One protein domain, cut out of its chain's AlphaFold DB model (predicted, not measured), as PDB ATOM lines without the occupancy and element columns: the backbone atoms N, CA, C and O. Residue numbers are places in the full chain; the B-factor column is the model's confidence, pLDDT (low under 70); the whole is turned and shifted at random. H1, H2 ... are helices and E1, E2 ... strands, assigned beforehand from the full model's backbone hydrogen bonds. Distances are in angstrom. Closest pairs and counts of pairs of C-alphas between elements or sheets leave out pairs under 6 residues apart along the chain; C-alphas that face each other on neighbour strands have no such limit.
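This is residues 142 to 252 of the 463 residues of an uncharacterized protein of Streptomyces acidiscabies (UniProt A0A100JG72). A strongly twisted five-stranded sheet makes the core, with the long helix H1 running along one face and the short helices H2 and H3 on the opposite face. A long link, residues 231 to 248, makes a wide loop at one end of the sheet before the chain comes back to its edge as E5. The printed part has 111 residues with three named helices and five named strands, in the order H1 E1 H2 H3 E2 E3 E4 E5; the sheet's order is E1 E2 E3 E4 E5, all antiparallel, and the class is mixed, helices and strands. The whole is compact, with a radius of gyration of the C-alphas of 13.7 A and spans of 44 by 31 by 27 A.

The sheet has E1, residues 167 to 171, and E5, residues 249 to 251, as edge strands; E2, residues 200 to 207, E3, residues 212 to 218, and E4, residues 225 to 230, are inner strands. E2 E3 E4 E5 form a meander, each strand the antiparallel neighbour of the one before. Within hydrogen-bond range are N 169 and O 205, 2.8 A, between E1 and E2; N 215 and O 204, 2.8 A, in the hairpin E2 and E3; N 226 and O 216, 2.8 A, in the hairpin E3 and E4; and N 227 and O 249, 2.8 A, in the hairpin E4 and E5. H1, residues 142 to 161, is on the sheet at a height of 8.8 A, over E2 and along the strands at 26 degrees on the local plane; its closest C-alphas to E2 are those of Ala 159 and Leu 206, 6.6 A. On the opposite face, H2, residues 176 to 182, has a height over the sheet of 8.3 A and lies only just over none of the strands, with 2 C-alphas falling on E2. H3, residues 190 to 198, is on the same face as H2, over E4 and slantwise to the strands at 58 degrees on the local plane, only just short of across. H2 and H3 are close but not clearly touching; their closest C-alphas are those of Arg 182 and Thr 197, 6.6 A. Residues 185 to 186 pair, antiparallel, with residues 229 to 230 of E4. In H1 and H2 every O i to N i+4 pair is within hydrogen-bond range, in H3 4 of 5.

H1 begins at C-alpha 142, (10.057, -42.927, -35.869), and is 28.3 A long. E1 measures 12.7 A, H2 10.0 A and H3 13.0 A. E2 measures 19.1 A, E3 19.5 A and E4 15.9 A. E5, 6.0 A, ends at C-alpha 251, (-14.314, -42.337, -42.300).

The C-alphas farthest apart, those of Gln 142 and Leu 242, are 44.5 A apart. The printed part has no cut, and the link E4 to E5 is long, 18 residues. The mean pLDDT of the printed part is 89.1; residues 188, 190, 221 to 222 and 239 to 241 are under 70.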
ATOM      1  N   GLN A 142      10.383 -44.280 -35.412       86.81
ATOM      2  CA  GLN A 142      10.057 -42.927 -35.869       86.81
ATOM      3  C   GLN A 142       8.812 -42.935 -36.758       86.81
ATOM      4  O   GLN A 142       7.979 -42.036 -36.652       86.81
ATOM      5  N   GLU A 143       8.645 -43.958 -37.598       82.94
ATOM      6  CA  GLU A 143       7.407 -44.191 -38.348       82.94
ATOM      7  C   GLU A 143       6.217 -44.405 -37.411       82.94
ATOM      8  O   GLU A 143       5.176 -43.775 -37.594       82.94
ATOM      9  N   ALA A 144       6.373 -45.248 -36.386       81.81
ATOM     10  CA  ALA A 144       5.321 -45.492 -35.403       81.81
ATOM     11  C   ALA A 144       4.899 -44.197 -34.689       81.81
ATOM     12  O   ALA A 144       3.710 -43.876 -34.662       81.81
ATOM     13  N   LEU A 145       5.867 -43.410 -34.203       88.25
ATOM     14  CA  LEU A 145       5.616 -42.111 -33.567       88.25
ATOM     15  C   LEU A 145       4.952 -41.109 -34.516       88.25
ATOM     16  O   LEU A 145       4.037 -40.391 -34.116       88.25
ATOM     17  N   ARG A 146       5.388 -41.058 -35.778       90.38
ATOM     18  CA  ARG A 146       4.798 -40.160 -36.777       90.38
ATOM     19  C   ARG A 146       3.350 -40.529 -37.065       90.38
ATOM     20  O   ARG A 146       2.508 -39.641 -37.093       90.38
ATOM     21  N   ARG A 147       3.049 -41.818 -37.228       88.88
ATOM     22  CA  ARG A 147       1.675 -42.297 -37.440       88.88
ATOM     23  C   ARG A 147       0.791 -42.063 -36.221       88.88
ATOM     24  O   ARG A 147      -0.359 -41.672 -36.380       88.88
ATOM     25  N   ASP A 148       1.329 -42.256 -35.019       90.81
ATOM     26  CA  ASP A 148       0.640 -41.910 -33.775       90.81
ATOM     27  C   ASP A 148       0.283 -40.426 -33.738       90.81
ATOM     28  O   ASP A 148      -0.865 -40.081 -33.477       90.81
ATOM     29  N   HIS A 149       1.242 -39.556 -34.059       94.19
ATOM     30  CA  HIS A 149       1.013 -38.120 -34.112       94.19
ATOM     31  C   HIS A 149      -0.013 -37.734 -35.186       94.19
ATOM     32  O   HIS A 149      -0.907 -36.940 -34.909       94.19
ATOM     33  N   SER A 150       0.066 -38.325 -36.384       94.31
ATOM     34  CA  SER A 150      -0.912 -38.098 -37.455       94.31
ATOM     35  C   SER A 150      -2.321 -38.523 -37.048       94.31
ATOM     36  O   SER A 150      -3.263 -37.773 -37.281       94.31
ATOM     37  N   PHE A 151      -2.474 -39.686 -36.411       95.94
ATOM     38  CA  PHE A 151      -3.779 -40.151 -35.946       95.94
ATOM     39  C   PHE A 151      -4.327 -39.294 -34.801       95.94
ATOM     40  O   PHE A 151      -5.504 -38.953 -34.828       95.94
ATOM     41  N   THR A 152      -3.490 -38.894 -33.838       96.62
ATOM     42  CA  THR A 152      -3.898 -37.968 -32.770       96.62
ATOM     43  C   THR A 152      -4.330 -36.622 -33.345       96.62
ATOM     44  O   THR A 152      -5.420 -36.155 -33.042       96.62
ATOM     45  N   SER A 153      -3.543 -36.038 -34.254       97.62
ATOM     46  CA  SER A 153      -3.913 -34.785 -34.922       97.62
ATOM     47  C   SER A 153      -5.220 -34.914 -35.706       97.62
ATOM     48  O   SER A 153      -6.026 -33.986 -35.691       97.62
ATOM     49  N   TYR A 154      -5.440 -36.047 -36.384       98.12
ATOM     50  CA  TYR A 154      -6.697 -36.340 -37.071       98.12
ATOM     51  C   TYR A 154      -7.864 -36.400 -36.082       98.12
ATOM     52  O   TYR A 154      -8.851 -35.696 -36.277       98.12
ATOM     53  N   SER A 155      -7.753 -37.181 -35.000       98.12
ATOM     54  CA  SER A 155      -8.840 -37.332 -34.028       98.12
ATOM     55  C   SER A 155      -9.170 -36.035 -33.294       98.12
ATOM     56  O   SER A 155     -10.343 -35.770 -33.051       98.12
ATOM     57  N   ASP A 156      -8.161 -35.217 -32.992       98.31
ATOM     58  CA  ASP A 156      -8.353 -33.913 -32.353       98.31
ATOM     59  C   ASP A 156      -9.062 -32.943 -33.309       98.31
ATOM     60  O   ASP A 156     -10.025 -32.291 -32.923       98.31
ATOM     61  N   THR A 157      -8.675 -32.933 -34.591       98.44
ATOM     62  CA  THR A 157      -9.354 -32.112 -35.612       98.44
ATOM     63  C   THR A 157     -10.803 -32.556 -35.820       98.44
ATOM     64  O   THR A 157     -11.681 -31.709 -35.981       98.44
ATOM     65  N   VAL A 158     -11.078 -33.868 -35.796       98.25
ATOM     66  CA  VAL A 158     -12.455 -34.384 -35.830       98.25
ATOM     67  C   VAL A 158     -13.230 -33.874 -34.614       98.25
ATOM     68  O   VAL A 158     -14.312 -33.327 -34.790       98.25
ATOM     69  N   ALA A 159     -12.686 -34.011 -33.400       98.06
ATOM     70  CA  ALA A 159     -13.343 -33.556 -32.175       98.06
ATOM     71  C   ALA A 159     -13.661 -32.052 -32.210       98.06
ATOM     72  O   ALA A 159     -14.797 -31.666 -31.946       98.06
ATOM     73  N   ASP A 160     -12.702 -31.221 -32.624       98.00
ATOM     74  CA  ASP A 160     -12.870 -29.768 -32.738       98.00
ATOM     75  C   ASP A 160     -13.917 -29.363 -33.793       98.00
ATOM     76  O   ASP A 160     -14.551 -28.312 -33.676       98.00
ATOM     77  N   ALA A 161     -14.095 -30.177 -34.837       97.75
ATOM     78  CA  ALA A 161     -15.047 -29.926 -35.916       97.75
ATOM     79  C   ALA A 161     -16.468 -30.448 -35.621       97.75
ATOM     80  O   ALA A 161     -17.418 -30.022 -36.285       97.75
ATOM     81  N   LEU A 162     -16.637 -31.353 -34.652       97.44
ATOM     82  CA  LEU A 162     -17.948 -31.864 -34.253       97.44
ATOM     83  C   LEU A 162     -18.767 -30.800 -33.494       97.44
ATOM     84  O   LEU A 162     -18.221 -29.981 -32.755       97.44
ATOM     85  N   PRO A 163     -20.107 -30.802 -33.623       94.19
ATOM     86  CA  PRO A 163     -20.949 -29.834 -32.936       94.19
ATOM     87  C   PRO A 163     -20.946 -30.066 -31.420       94.19
ATOM     88  O   PRO A 163     -21.248 -31.162 -30.949       94.19
ATOM     89  N   GLY A 164     -20.694 -29.004 -30.652       93.00
ATOM     90  CA  GLY A 164     -20.710 -29.034 -29.190       93.00
ATOM     91  C   GLY A 164     -19.310 -28.926 -28.594       93.00
ATOM     92  O   GLY A 164     -18.482 -28.162 -29.079       93.00
ATOM     93  N   SER A 165     -19.072 -29.640 -27.496       94.62
ATOM     94  CA  SER A 165     -17.784 -29.663 -26.796       94.62
ATOM     95  C   SER A 165     -17.327 -31.107 -26.696       94.62
ATOM     96  O   SER A 165     -17.635 -31.791 -25.721       94.62
ATOM     97  N   TRP A 166     -16.672 -31.572 -27.755       97.75
ATOM     98  CA  TRP A 166     -16.131 -32.921 -27.832       97.75
ATOM     99  C   TRP A 166     -14.708 -32.945 -27.293       97.75
ATOM    100  O   TRP A 166     -13.891 -32.085 -27.607       97.75
ATOM    101  N   GLU A 167     -14.414 -33.959 -26.492       97.56
ATOM    102  CA  GLU A 167     -13.080 -34.245 -25.991       97.56
ATOM    103  C   GLU A 167     -12.517 -35.468 -26.709       97.56
ATOM    104  O   GLU A 167     -13.221 -36.456 -26.919       97.56
ATOM    105  N   SER A 168     -11.236 -35.399 -27.066       97.62
ATOM    106  CA  SER A 168     -10.471 -36.490 -27.669       97.62
ATOM    107  C   SER A 168      -9.533 -37.087 -26.622       97.62
ATOM    108  O   SER A 168      -8.729 -36.384 -26.008       97.62
ATOM    109  N   SER A 169      -9.640 -38.396 -26.391       97.38
ATOM    110  CA  SER A 169      -8.804 -39.125 -25.437       97.38
ATOM    111  C   SER A 169      -8.206 -40.369 -26.078       97.38
ATOM    112  O   SER A 169      -8.906 -41.325 -26.424       97.38
ATOM    113  N   ARG A 170      -6.882 -40.372 -26.250       96.25
ATOM    114  CA  ARG A 170      -6.159 -41.517 -26.808       96.25
ATOM    115  C   ARG A 170      -6.211 -42.704 -25.846       96.25
ATOM    116  O   ARG A 170      -5.904 -42.572 -24.663       96.25
ATOM    117  N   LEU A 171      -6.489 -43.889 -26.385       95.56
ATOM    118  CA  LEU A 171      -6.552 -45.133 -25.627       95.56
ATOM    119  C   LEU A 171      -5.432 -46.090 -26.057       95.56
ATOM    120  O   LEU A 171      -5.432 -46.563 -27.196       95.56
ATOM    121  N   PRO A 172      -4.474 -46.413 -25.169       93.62
ATOM    122  CA  PRO A 172      -3.514 -47.480 -25.426       93.62
ATOM    123  C   PRO A 172      -4.229 -48.827 -25.601       93.62
ATOM    124  O   PRO A 172      -5.139 -49.156 -24.836       93.62
ATOM    125  N   LEU A 173      -3.811 -49.618 -26.593       90.62
ATOM    126  CA  LEU A 173      -4.424 -50.916 -26.914       90.62
ATOM    127  C   LEU A 173      -4.232 -51.982 -25.822       90.62
ATOM    128  O   LEU A 173      -4.950 -52.977 -25.787       90.62
ATOM    129  N   ASP A 174      -3.260 -51.797 -24.939       90.38
ATOM    130  CA  ASP A 174      -2.988 -52.647 -23.781       90.38
ATOM    131  C   ASP A 174      -3.653 -52.129 -22.493       90.38
ATOM    132  O   ASP A 174      -3.566 -52.768 -21.443       90.38
ATOM    133  N   SER A 175      -4.352 -50.989 -22.557       92.62
ATOM    134  CA  SER A 175      -4.997 -50.394 -21.390       92.62
ATOM    135  C   SER A 175      -6.262 -51.144 -20.961       92.62
ATOM    136  O   SER A 175      -7.029 -51.668 -21.776       92.62
ATOM    137  N   VAL A 176      -6.538 -51.111 -19.653       92.69
ATOM    138  CA  VAL A 176      -7.799 -51.609 -19.074       92.69
ATOM    139  C   VAL A 176      -9.000 -50.858 -19.656       92.69
ATOM    140  O   VAL A 176     -10.004 -51.480 -19.988       92.69
ATOM    141  N   ALA A 177      -8.869 -49.544 -19.870       92.12
ATOM    142  CA  ALA A 177      -9.920 -48.714 -20.454       92.12
ATOM    143  C   ALA A 177     -10.341 -49.213 -21.846       92.12
ATOM    144  O   ALA A 177     -11.532 -49.361 -22.121       92.12
ATOM    145  N   TRP A 178      -9.379 -49.553 -22.712       93.31
ATOM    146  CA  TRP A 178      -9.695 -50.155 -24.007       93.31
ATOM    147  C   TRP A 178     -10.301 -51.557 -23.868       93.31
ATOM    148  O   TRP A 178     -11.266 -51.884 -24.561       93.31
ATOM    149  N   ALA A 179      -9.780 -52.383 -22.957       90.38
ATOM    150  CA  ALA A 179     -10.307 -53.725 -22.718       90.38
ATOM    151  C   ALA A 179     -11.778 -53.722 -22.254       90.38
ATOM    152  O   ALA A 179     -12.528 -54.635 -22.606       90.38
ATOM    153  N   GLU A 180     -12.197 -52.701 -21.506       89.81
ATOM    154  CA  GLU A 180     -13.592 -52.480 -21.120       89.81
ATOM    155  C   GLU A 180     -14.427 -51.934 -22.285       89.81
ATOM    156  O   GLU A 180     -15.508 -52.456 -22.570       89.81
ATOM    157  N   LEU A 181     -13.918 -50.927 -23.003       90.38
ATOM    158  CA  LEU A 181     -14.628 -50.289 -24.117       90.38
ATOM    159  C   LEU A 181     -14.876 -51.233 -25.293       90.38
ATOM    160  O   LEU A 181     -15.969 -51.216 -25.855       90.38
ATOM    161  N   ARG A 182     -13.921 -52.103 -25.641       89.56
ATOM    162  CA  ARG A 182     -14.083 -53.050 -26.759       89.56
ATOM    163  C   ARG A 182     -15.260 -54.013 -26.560       89.56
ATOM    164  O   ARG A 182     -15.889 -54.415 -27.530       89.56
ATOM    165  N   ASN A 183     -15.576 -54.355 -25.308       86.38
ATOM    166  CA  ASN A 183     -16.714 -55.213 -24.958       86.38
ATOM    167  C   ASN A 183     -18.042 -54.442 -24.938       86.38
ATOM    168  O   ASN A 183     -19.103 -55.036 -24.763       86.38
ATOM    169  N   ARG A 184     -17.973 -53.117 -25.084       89.44
ATOM    170  CA  ARG A 184     -19.105 -52.197 -25.103       89.44
ATOM    171  C   ARG A 184     -19.305 -51.534 -26.460       89.44
ATOM    172  O   ARG A 184     -20.139 -50.638 -26.547       89.44
ATOM    173  N   LEU A 185     -18.571 -51.930 -27.500       91.25
ATOM    174  CA  LEU A 185     -18.850 -51.437 -28.847       91.25
ATOM    175  C   LEU A 185     -20.259 -51.869 -29.246       91.25
ATOM    176  O   LEU A 185     -20.594 -53.053 -29.206       91.25
ATOM    177  N   TRP A 186     -21.084 -50.888 -29.589       90.19
ATOM    178  CA  TRP A 186     -22.463 -51.109 -29.972       90.19
ATOM    179  C   TRP A 186     -22.535 -51.292 -31.477       90.19
ATOM    180  O   TRP A 186     -22.407 -50.338 -32.241       90.19
ATOM    181  N   ASP A 187     -22.727 -52.539 -31.881       81.12
ATOM    182  CA  ASP A 187     -22.813 -52.943 -33.276       81.12
ATOM    183  C   ASP A 187     -24.145 -53.659 -33.512       81.12
ATOM    184  O   ASP A 187     -24.682 -54.339 -32.636       81.12
ATOM    185  N   SER A 188     -24.679 -53.511 -34.715       66.62
ATOM    186  CA  SER A 188     -25.743 -54.363 -35.235       66.62
ATOM    187  C   SER A 188     -25.298 -55.822 -35.427       66.62
ATOM    188  O   SER A 188     -26.138 -56.720 -35.399       66.62
ATOM    189  N   GLU A 189     -23.993 -56.076 -35.595       76.00
ATOM    190  CA  GLU A 189     -23.424 -57.391 -35.900       76.00
ATOM    191  C   GLU A 189     -22.240 -57.755 -34.977       76.00
ATOM    192  O   GLU A 189     -21.107 -57.352 -35.223       76.00
ATOM    193  N   PRO A 190     -22.416 -58.625 -33.963       67.25
ATOM    194  CA  PRO A 190     -21.373 -58.916 -32.965       67.25
ATOM    195  C   PRO A 190     -20.010 -59.377 -33.520       67.25
ATOM    196  O   PRO A 190     -18.982 -59.260 -32.851       67.25
ATOM    197  N   ARG A 191     -19.978 -59.939 -34.736       71.50
ATOM    198  CA  ARG A 191     -18.738 -60.392 -35.389       71.50
ATOM    199  C   ARG A 191     -17.910 -59.237 -35.947       71.50
ATOM    200  O   ARG A 191     -16.685 -59.355 -35.981       71.50
ATOM    201  N   THR A 192     -18.554 -58.148 -36.345       77.31
ATOM    202  CA  THR A 192     -17.908 -57.013 -37.001       77.31
ATOM    203  C   THR A 192     -17.114 -56.199 -35.976       77.31
ATOM    204  O   THR A 192     -15.920 -55.972 -36.179       77.31
ATOM    205  N   GLY A 193     -17.674 -55.933 -34.789       79.81
ATOM    206  CA  GLY A 193     -16.933 -55.355 -33.654       79.81
ATOM    207  C   GLY A 193     -15.702 -56.163 -33.215       79.81
ATOM    208  O   GLY A 193     -14.635 -55.603 -32.950       79.81
ATOM    209  N   GLN A 194     -15.790 -57.497 -33.192       82.25
ATOM    210  CA  GLN A 194     -14.635 -58.340 -32.856       82.25
ATOM    211  C   GLN A 194     -13.536 -58.325 -33.924       82.25
ATOM    212  O   GLN A 194     -12.367 -58.503 -33.586       82.25
ATOM    213  N   ALA A 195     -13.893 -58.187 -35.201       82.50
ATOM    214  CA  ALA A 195     -12.914 -58.059 -36.274       82.50
ATOM    215  C   ALA A 195     -12.208 -56.698 -36.186       82.50
ATOM    216  O   ALA A 195     -10.980 -56.651 -36.159       82.50
ATOM    217  N   LEU A 196     -12.980 -55.620 -36.020       85.25
ATOM    218  CA  LEU A 196     -12.461 -54.255 -35.917       85.25
ATOM    219  C   LEU A 196     -11.488 -54.093 -34.738       85.25
ATOM    220  O   LEU A 196     -10.413 -53.525 -34.883       85.25
ATOM    221  N   THR A 197     -11.828 -54.654 -33.576       87.31
ATOM    222  CA  THR A 197     -10.984 -54.583 -32.369       87.31
ATOM    223  C   THR A 197      -9.698 -55.402 -32.468       87.31
ATOM    224  O   THR A 197      -8.708 -55.038 -31.839       87.31
ATOM    225  N   ARG A 198      -9.687 -56.493 -33.246       85.12
ATOM    226  CA  ARG A 198      -8.480 -57.302 -33.494       85.12
ATOM    227  C   ARG A 198      -7.501 -56.622 -34.441       85.12
ATOM    228  O   ARG A 198      -6.304 -56.839 -34.317       85.12
ATOM    229  N   GLU A 199      -8.012 -55.842 -35.386       84.94
ATOM    230  CA  GLU A 199      -7.208 -55.155 -36.401       84.94
ATOM    231  C   GLU A 199      -6.826 -53.724 -35.994       84.94
ATOM    232  O   GLU A 199      -6.134 -53.034 -36.744       84.94
ATOM    233  N   ALA A 200      -7.259 -53.275 -34.814       90.62
ATOM    234  CA  ALA A 200      -6.980 -51.947 -34.293       90.62
ATOM    235  C   ALA A 200      -5.474 -51.746 -34.060       90.62
ATOM    236  O   ALA A 200      -4.853 -52.467 -33.281       90.62
ATOM    237  N   ALA A 201      -4.905 -50.723 -34.697       90.81
ATOM    238  CA  ALA A 201      -3.556 -50.229 -34.428       90.81
ATOM    239  C   ALA A 201      -3.566 -49.003 -33.510       90.81
ATOM    240  O   ALA A 201      -2.633 -48.804 -32.731       90.81
ATOM    241  N   ARG A 202      -4.609 -48.169 -33.598       94.25
ATOM    242  CA  ARG A 202      -4.781 -46.977 -32.759       94.25
ATOM    243  C   ARG A 202      -6.242 -46.760 -32.439       94.25
ATOM    244  O   ARG A 202      -7.112 -47.075 -33.250       94.25
ATOM    245  N   VAL A 203      -6.483 -46.216 -31.255       97.19
ATOM    246  CA  VAL A 203      -7.826 -45.975 -30.744       97.19
ATOM    247  C   VAL A 203      -7.866 -44.629 -30.033       97.19
ATOM    248  O   VAL A 203      -6.996 -44.327 -29.212       97.19
ATOM    249  N   THR A 204      -8.898 -43.848 -30.330       98.12
ATOM    250  CA  THR A 204      -9.232 -42.614 -29.615       98.12
ATOM    251  C   THR A 204     -10.710 -42.648 -29.242       98.12
ATOM    252  O   THR A 204     -11.556 -42.950 -30.081       98.12
ATOM    253  N   LEU A 205     -11.027 -42.349 -27.984       97.62
ATOM    254  CA  LEU A 205     -12.387 -42.080 -27.529       97.62
ATOM    255  C   LEU A 205     -12.705 -40.609 -27.791       97.62
ATOM    256  O   LEU A 205     -11.971 -39.743 -27.321       97.62
ATOM    257  N   LEU A 206     -13.794 -40.349 -28.508       97.88
ATOM    258  CA  LEU A 206     -14.412 -39.034 -28.577       97.88
ATOM    259  C   LEU A 206     -15.668 -39.026 -27.704       97.88
ATOM    260  O   LEU A 206     -16.534 -39.897 -27.842       97.88
ATOM    261  N   SER A 207     -15.770 -38.047 -26.813       96.12
ATOM    262  CA  SER A 207     -16.894 -37.927 -25.884       96.12
ATOM    263  C   SER A 207     -17.402 -36.497 -25.783       96.12
ATOM    264  O   SER A 207     -16.604 -35.570 -25.680       96.12
ATOM    265  N   ASP A 208     -18.720 -36.333 -25.746       94.56
ATOM    266  CA  ASP A 208     -19.384 -35.099 -25.321       94.56
ATOM    267  C   ASP A 208     -20.292 -35.389 -24.104       94.56
ATOM    268  O   ASP A 208     -20.227 -36.450 -23.478       94.56
ATOM    269  N   ALA A 209     -21.172 -34.449 -23.749       89.75
ATOM    270  CA  ALA A 209     -22.110 -34.614 -22.636       89.75
ATOM    271  C   ALA A 209     -23.149 -35.747 -22.824       89.75
ATOM    272  O   ALA A 209     -23.851 -36.104 -21.873       89.75
ATOM    273  N   HIS A 210     -23.312 -36.278 -24.036       85.94
ATOM    274  CA  HIS A 210     -24.425 -37.143 -24.435       85.94
ATOM    275  C   HIS A 210     -23.995 -38.414 -25.183       85.94
ATOM    276  O   HIS A 210     -24.745 -39.393 -25.211       85.94
ATOM    277  N   HIS A 211     -22.805 -38.429 -25.765       91.00
ATOM    278  CA  HIS A 211     -22.346 -39.413 -26.726       91.00
ATOM    279  C   HIS A 211     -20.925 -39.850 -26.397       91.00
ATOM    280  O   HIS A 211     -20.075 -39.067 -25.983       91.00
ATOM    281  N   ASN A 212     -20.670 -41.132 -26.639       94.06
ATOM    282  CA  ASN A 212     -19.337 -41.706 -26.640       94.06
ATOM    283  C   ASN A 212     -19.179 -42.477 -27.947       94.06
ATOM    284  O   ASN A 212     -19.959 -43.392 -28.231       94.06
ATOM    285  N   LEU A 213     -18.178 -42.110 -28.736       95.56
ATOM    286  CA  LEU A 213     -17.808 -42.816 -29.953       95.56
ATOM    287  C   LEU A 213     -16.312 -43.094 -29.938       95.56
ATOM    288  O   LEU A 213     -15.532 -42.379 -29.320       95.56
ATOM    289  N   VAL A 214     -15.901 -44.155 -30.608       97.06
ATOM    290  CA  VAL A 214     -14.502 -44.553 -30.686       97.06
ATOM    291  C   VAL A 214     -14.065 -44.479 -32.137       97.06
ATOM    292  O   VAL A 214     -14.706 -45.065 -33.009       97.06
ATOM    293  N   LEU A 215     -12.962 -43.779 -32.382       97.75
ATOM    294  CA  LEU A 215     -12.241 -43.830 -33.642       97.75
ATOM    295  C   LEU A 215     -11.207 -44.947 -33.564       97.75
ATOM    296  O   LEU A 215     -10.346 -44.941 -32.682       97.75
ATOM    297  N   ILE A 216     -11.292 -45.900 -34.485       96.75
ATOM    298  CA  ILE A 216     -10.389 -47.048 -34.571       96.75
ATOM    299  C   ILE A 216      -9.671 -46.980 -35.911       96.75
ATOM    300  O   ILE A 216     -10.314 -47.056 -36.957       96.75
ATOM    301  N   GLN A 217      -8.348 -46.850 -35.883       95.50
ATOM    302  CA  GLN A 217      -7.516 -46.968 -37.077       95.50
ATOM    303  C   GLN A 217      -6.994 -48.396 -37.202       95.50
ATOM    304  O   GLN A 217      -6.408 -48.922 -36.250       95.50
ATOM    305  N   ASP A 218      -7.185 -49.010 -38.369       89.94
ATOM    306  CA  ASP A 218      -6.654 -50.342 -38.642       89.94
ATOM    307  C   ASP A 218      -5.123 -50.346 -38.822       89.94
ATOM    308  O   ASP A 218      -4.486 -49.327 -39.101       89.94
ATOM    309  N   SER A 219      -4.503 -51.514 -38.660       79.25
ATOM    310  CA  SER A 219      -3.072 -51.716 -38.928       79.25
ATOM    311  C   SER A 219      -2.732 -51.790 -40.423       79.25
ATOM    312  O   SER A 219      -1.615 -52.157 -40.789       79.25
ATOM    313  N   GLY A 220      -3.689 -51.488 -41.305       73.94
ATOM    314  CA  GLY A 220      -3.565 -51.662 -42.743       73.94
ATOM    315  C   GLY A 220      -2.691 -50.633 -43.434       73.94
ATOM    316  O   GLY A 220      -2.430 -49.556 -42.900       73.94
ATOM    317  N   PRO A 221      -2.270 -50.925 -44.679       64.56
ATOM    318  CA  PRO A 221      -1.515 -49.971 -45.491       64.56
ATOM    319  C   PRO A 221      -2.341 -48.713 -45.793       64.56
ATOM    320  O   PRO A 221      -1.784 -47.636 -45.973       64.56
ATOM    321  N   TYR A 222      -3.669 -48.861 -45.840       69.19
ATOM    322  CA  TYR A 222      -4.625 -47.790 -46.100       69.19
ATOM    323  C   TYR A 222      -5.045 -47.049 -44.828       69.19
ATOM    324  O   TYR A 222      -5.733 -46.043 -44.944       69.19
ATOM    325  N   GLN A 223      -4.642 -47.548 -43.651       80.69
ATOM    326  CA  GLN A 223      -4.873 -46.933 -42.344       80.69
ATOM    327  C   GLN A 223      -6.313 -46.444 -42.167       80.69
ATOM    328  O   GLN A 223      -6.554 -45.292 -41.795       80.69
ATOM    329  N   ARG A 224      -7.277 -47.311 -42.497       90.94
ATOM    330  CA  ARG A 224      -8.690 -46.934 -42.515       90.94
ATOM    331  C   ARG A 224      -9.117 -46.577 -41.102       90.94
ATOM    332  O   ARG A 224      -8.883 -47.354 -40.175       90.94
ATOM    333  N   VAL A 225      -9.758 -45.422 -40.950       96.50
ATOM    334  CA  VAL A 225     -10.347 -45.005 -39.679       96.50
ATOM    335  C   VAL A 225     -11.829 -45.343 -39.703       96.50
ATOM    336  O   VAL A 225     -12.520 -45.081 -40.681       96.50
ATOM    337  N   THR A 226     -12.311 -45.967 -38.638       96.69
ATOM    338  CA  THR A 226     -13.715 -46.340 -38.470       96.69
ATOM    339  C   THR A 226     -14.250 -45.710 -37.193       96.69
ATOM    340  O   THR A 226     -13.635 -45.858 -36.137       96.69
ATOM    341  N   ALA A 227     -15.395 -45.036 -37.275       96.94
ATOM    342  CA  ALA A 227     -16.168 -44.626 -36.111       96.94
ATOM    343  C   ALA A 227     -17.093 -45.764 -35.664       96.94
ATOM    344  O   ALA A 227     -17.867 -46.318 -36.452       96.94
ATOM    345  N   ALA A 228     -17.026 -46.090 -34.376       95.75
ATOM    346  CA  ALA A 228     -17.878 -47.072 -33.722       95.75
ATOM    347  C   ALA A 228     -18.566 -46.449 -32.504       95.75
ATOM    348  O   ALA A 228     -17.970 -45.669 -31.763       95.75
ATOM    349  N   ALA A 229     -19.832 -46.798 -32.283       94.44
ATOM    350  CA  ALA A 229     -20.577 -46.318 -31.129       94.44
ATOM    351  C   ALA A 229     -20.220 -47.145 -29.894       94.44
ATOM    352  O   ALA A 229     -19.966 -48.345 -29.990       94.44
ATOM    353  N   VAL A 230     -20.253 -46.517 -28.723       92.56
ATOM    354  CA  VAL A 230     -20.186 -47.225 -27.441       92.56
ATOM    355  C   VAL A 230     -21.600 -47.354 -26.887       92.56
ATOM    356  O   VAL A 230     -22.391 -46.413 -26.973       92.56
ATOM    357  N   LEU A 231     -21.921 -48.506 -26.296       90.31
ATOM    358  CA  LEU A 231     -23.182 -48.716 -25.591       90.31
ATOM    359  C   LEU A 231     -23.368 -47.601 -24.552       90.31
ATOM    360  O   LEU A 231     -22.478 -47.414 -23.706       90.31
ATOM    361  N   PRO A 232     -24.500 -46.876 -24.578       88.25
ATOM    362  CA  PRO A 232     -24.763 -45.826 -23.610       88.25
ATOM    363  C   PRO A 232     -24.788 -46.414 -22.195       88.25
ATOM    364  O   PRO A 232     -25.120 -47.580 -21.983       88.25
ATOM    365  N   THR A 233     -24.407 -45.608 -21.209       82.62
ATOM    366  CA  THR A 233     -24.583 -45.965 -19.794       82.62
ATOM    367  C   THR A 233     -26.045 -45.837 -19.364       82.62
ATOM    368  O   THR A 233     -26.498 -46.597 -18.514       82.62
ATOM    369  N   ASP A 234     -26.785 -44.913 -19.982       83.25
ATOM    370  CA  ASP A 234     -28.232 -44.761 -19.853       83.25
ATOM    371  C   ASP A 234     -28.872 -44.555 -21.248       83.25
ATOM    372  O   ASP A 234     -28.564 -43.569 -21.929       83.25
ATOM    373  N   PRO A 235     -29.769 -45.447 -21.711       86.19
ATOM    374  CA  PRO A 235     -30.251 -46.635 -21.011       86.19
ATOM    375  C   PRO A 235     -29.168 -47.703 -20.872       86.19
ATOM    376  O   PRO A 235     -28.343 -47.860 -21.769       86.19
ATOM    377  N   TYR A 236     -29.206 -48.478 -19.785       81.94
ATOM    378  CA  TYR A 236     -28.401 -49.692 -19.716       81.94
ATOM    379  C   TYR A 236     -28.941 -50.694 -20.740       81.94
ATOM    380  O   TYR A 236     -30.042 -51.228 -20.597       81.94
ATOM    381  N   VAL A 237     -28.162 -50.927 -21.788       74.44
ATOM    382  CA  VAL A 237     -28.423 -51.960 -22.785       74.44
ATOM    383  C   VAL A 237     -27.481 -53.109 -22.473       74.44
ATOM    384  O   VAL A 237     -26.261 -52.953 -22.551       74.44
ATOM    385  N   ALA A 238     -28.044 -54.249 -22.071       70.50
ATOM    386  CA  ALA A 238     -27.245 -55.443 -21.844       70.50
ATOM    387  C   ALA A 238     -26.505 -55.813 -23.147       70.50
ATOM    388  O   ALA A 238     -27.091 -55.672 -24.223       70.50
ATOM    389  N   PRO A 239     -25.244 -56.276 -23.095       65.12
ATOM    390  CA  PRO A 239     -24.475 -56.594 -24.303       65.12
ATOM    391  C   PRO A 239     -25.129 -57.641 -25.221       65.12
ATOM    392  O   PRO A 239     -24.815 -57.705 -26.405       65.12
ATOM    393  N   ASP A 240     -26.022 -58.471 -24.679       67.06
ATOM    394  CA  ASP A 240     -26.791 -59.505 -25.374       67.06
ATOM    395  C   ASP A 240     -28.207 -59.056 -25.785       67.06
ATOM    396  O   ASP A 240     -28.948 -59.825 -26.404       67.06
ATOM    397  N   ALA A 241     -28.599 -57.819 -25.469       69.75
ATOM    398  CA  ALA A 241     -29.896 -57.287 -25.855       69.75
ATOM    399  C   ALA A 241     -29.998 -57.170 -27.383       69.75
ATOM    400  O   ALA A 241     -29.118 -56.629 -28.050       69.75
ATOM    401  N   LEU A 242     -31.129 -57.608 -27.943       71.88
ATOM    402  CA  LEU A 242     -31.442 -57.530 -29.378       71.88
ATOM    403  C   LEU A 242     -31.802 -56.101 -29.833       71.88
ATOM    404  O   LEU A 242     -32.728 -55.911 -30.623       71.88
ATOM    405  N   VAL A 243     -31.108 -55.083 -29.319       79.81
ATOM    406  CA  VAL A 243     -31.258 -53.702 -29.778       79.81
ATOM    407  C   VAL A 243     -30.098 -53.383 -30.722       79.81
ATOM    408  O   VAL A 243     -28.967 -53.222 -30.256       79.81
ATOM    409  N   PRO A 244     -30.346 -53.290 -32.040       84.06
ATOM    410  CA  PRO A 244     -29.280 -53.052 -33.004       84.06
ATOM    411  C   PRO A 244     -28.647 -51.676 -32.776       84.06
ATOM    412  O   PRO A 244     -29.353 -50.672 -32.649       84.06
ATOM    413  N   GLY A 245     -27.315 -51.646 -32.729       87.75
ATOM    414  CA  GLY A 245     -26.541 -50.407 -32.738       87.75
ATOM    415  C   GLY A 245     -26.499 -49.765 -34.127       87.75
ATOM    416  O   GLY A 245     -26.925 -50.384 -35.109       87.75
ATOM    417  N   PRO A 246     -25.997 -48.524 -34.240       91.56
ATOM    418  CA  PRO A 246     -25.672 -47.964 -35.543       91.56
ATOM    419  C   PRO A 246     -24.562 -48.799 -36.200       91.56
ATOM    420  O   PRO A 246     -23.636 -49.254 -35.529       91.56
ATOM    421  N   ALA A 247     -24.648 -48.982 -37.517       91.50
ATOM    422  CA  ALA A 247     -23.564 -49.599 -38.272       91.50
ATOM    423  C   ALA A 247     -22.295 -48.748 -38.153       91.50
ATOM    424  O   ALA A 247     -22.375 -47.518 -38.110       91.50
ATOM    425  N   PHE A 248     -21.134 -49.396 -38.129       93.62
ATOM    426  CA  PHE A 248     -19.861 -48.686 -38.136       93.62
ATOM    427  C   PHE A 248     -19.711 -47.823 -39.385       93.62
ATOM    428  O   PHE A 248     -20.120 -48.212 -40.482       93.62
ATOM    429  N   LEU A 249     -19.094 -46.658 -39.209       95.00
ATOM    430  CA  LEU A 249     -18.875 -45.698 -40.280       95.00
ATOM    431  C   LEU A 249     -17.389 -45.672 -40.632       95.00
ATOM    432  O   LEU A 249     -16.564 -45.272 -39.813       95.00
ATOM    433  N   ALA A 250     -17.046 -46.112 -41.841       95.38
ATOM    434  CA  ALA A 250     -15.713 -45.894 -42.389       95.38
ATOM    435  C   ALA A 250     -15.560 -44.406 -42.713       95.38
ATOM    436  O   ALA A 250     -16.391 -43.863 -43.430       95.38
ATOM    437  N   LEU A 251     -14.521 -43.773 -42.179       97.12
ATOM    438  CA  LEU A 251     -14.314 -42.337 -42.300       97.12
ATOM    439  C   LEU A 251     -13.332 -41.999 -43.429       97.12
ATOM    440  O   LEU A 251     -12.374 -42.750 -43.662       97.12
ATOM    441  N   PRO A 252     -13.518 -40.848 -44.092       96.44
ATOM    442  CA  PRO A 252     -12.532 -40.301 -45.011       96.44
ATOM    443  C   PRO A 252     -11.253 -39.879 -44.272       96.44
ATOM    444  O   PRO A 252     -11.225 -39.672 -43.054       96.44
TER     445      PRO A 252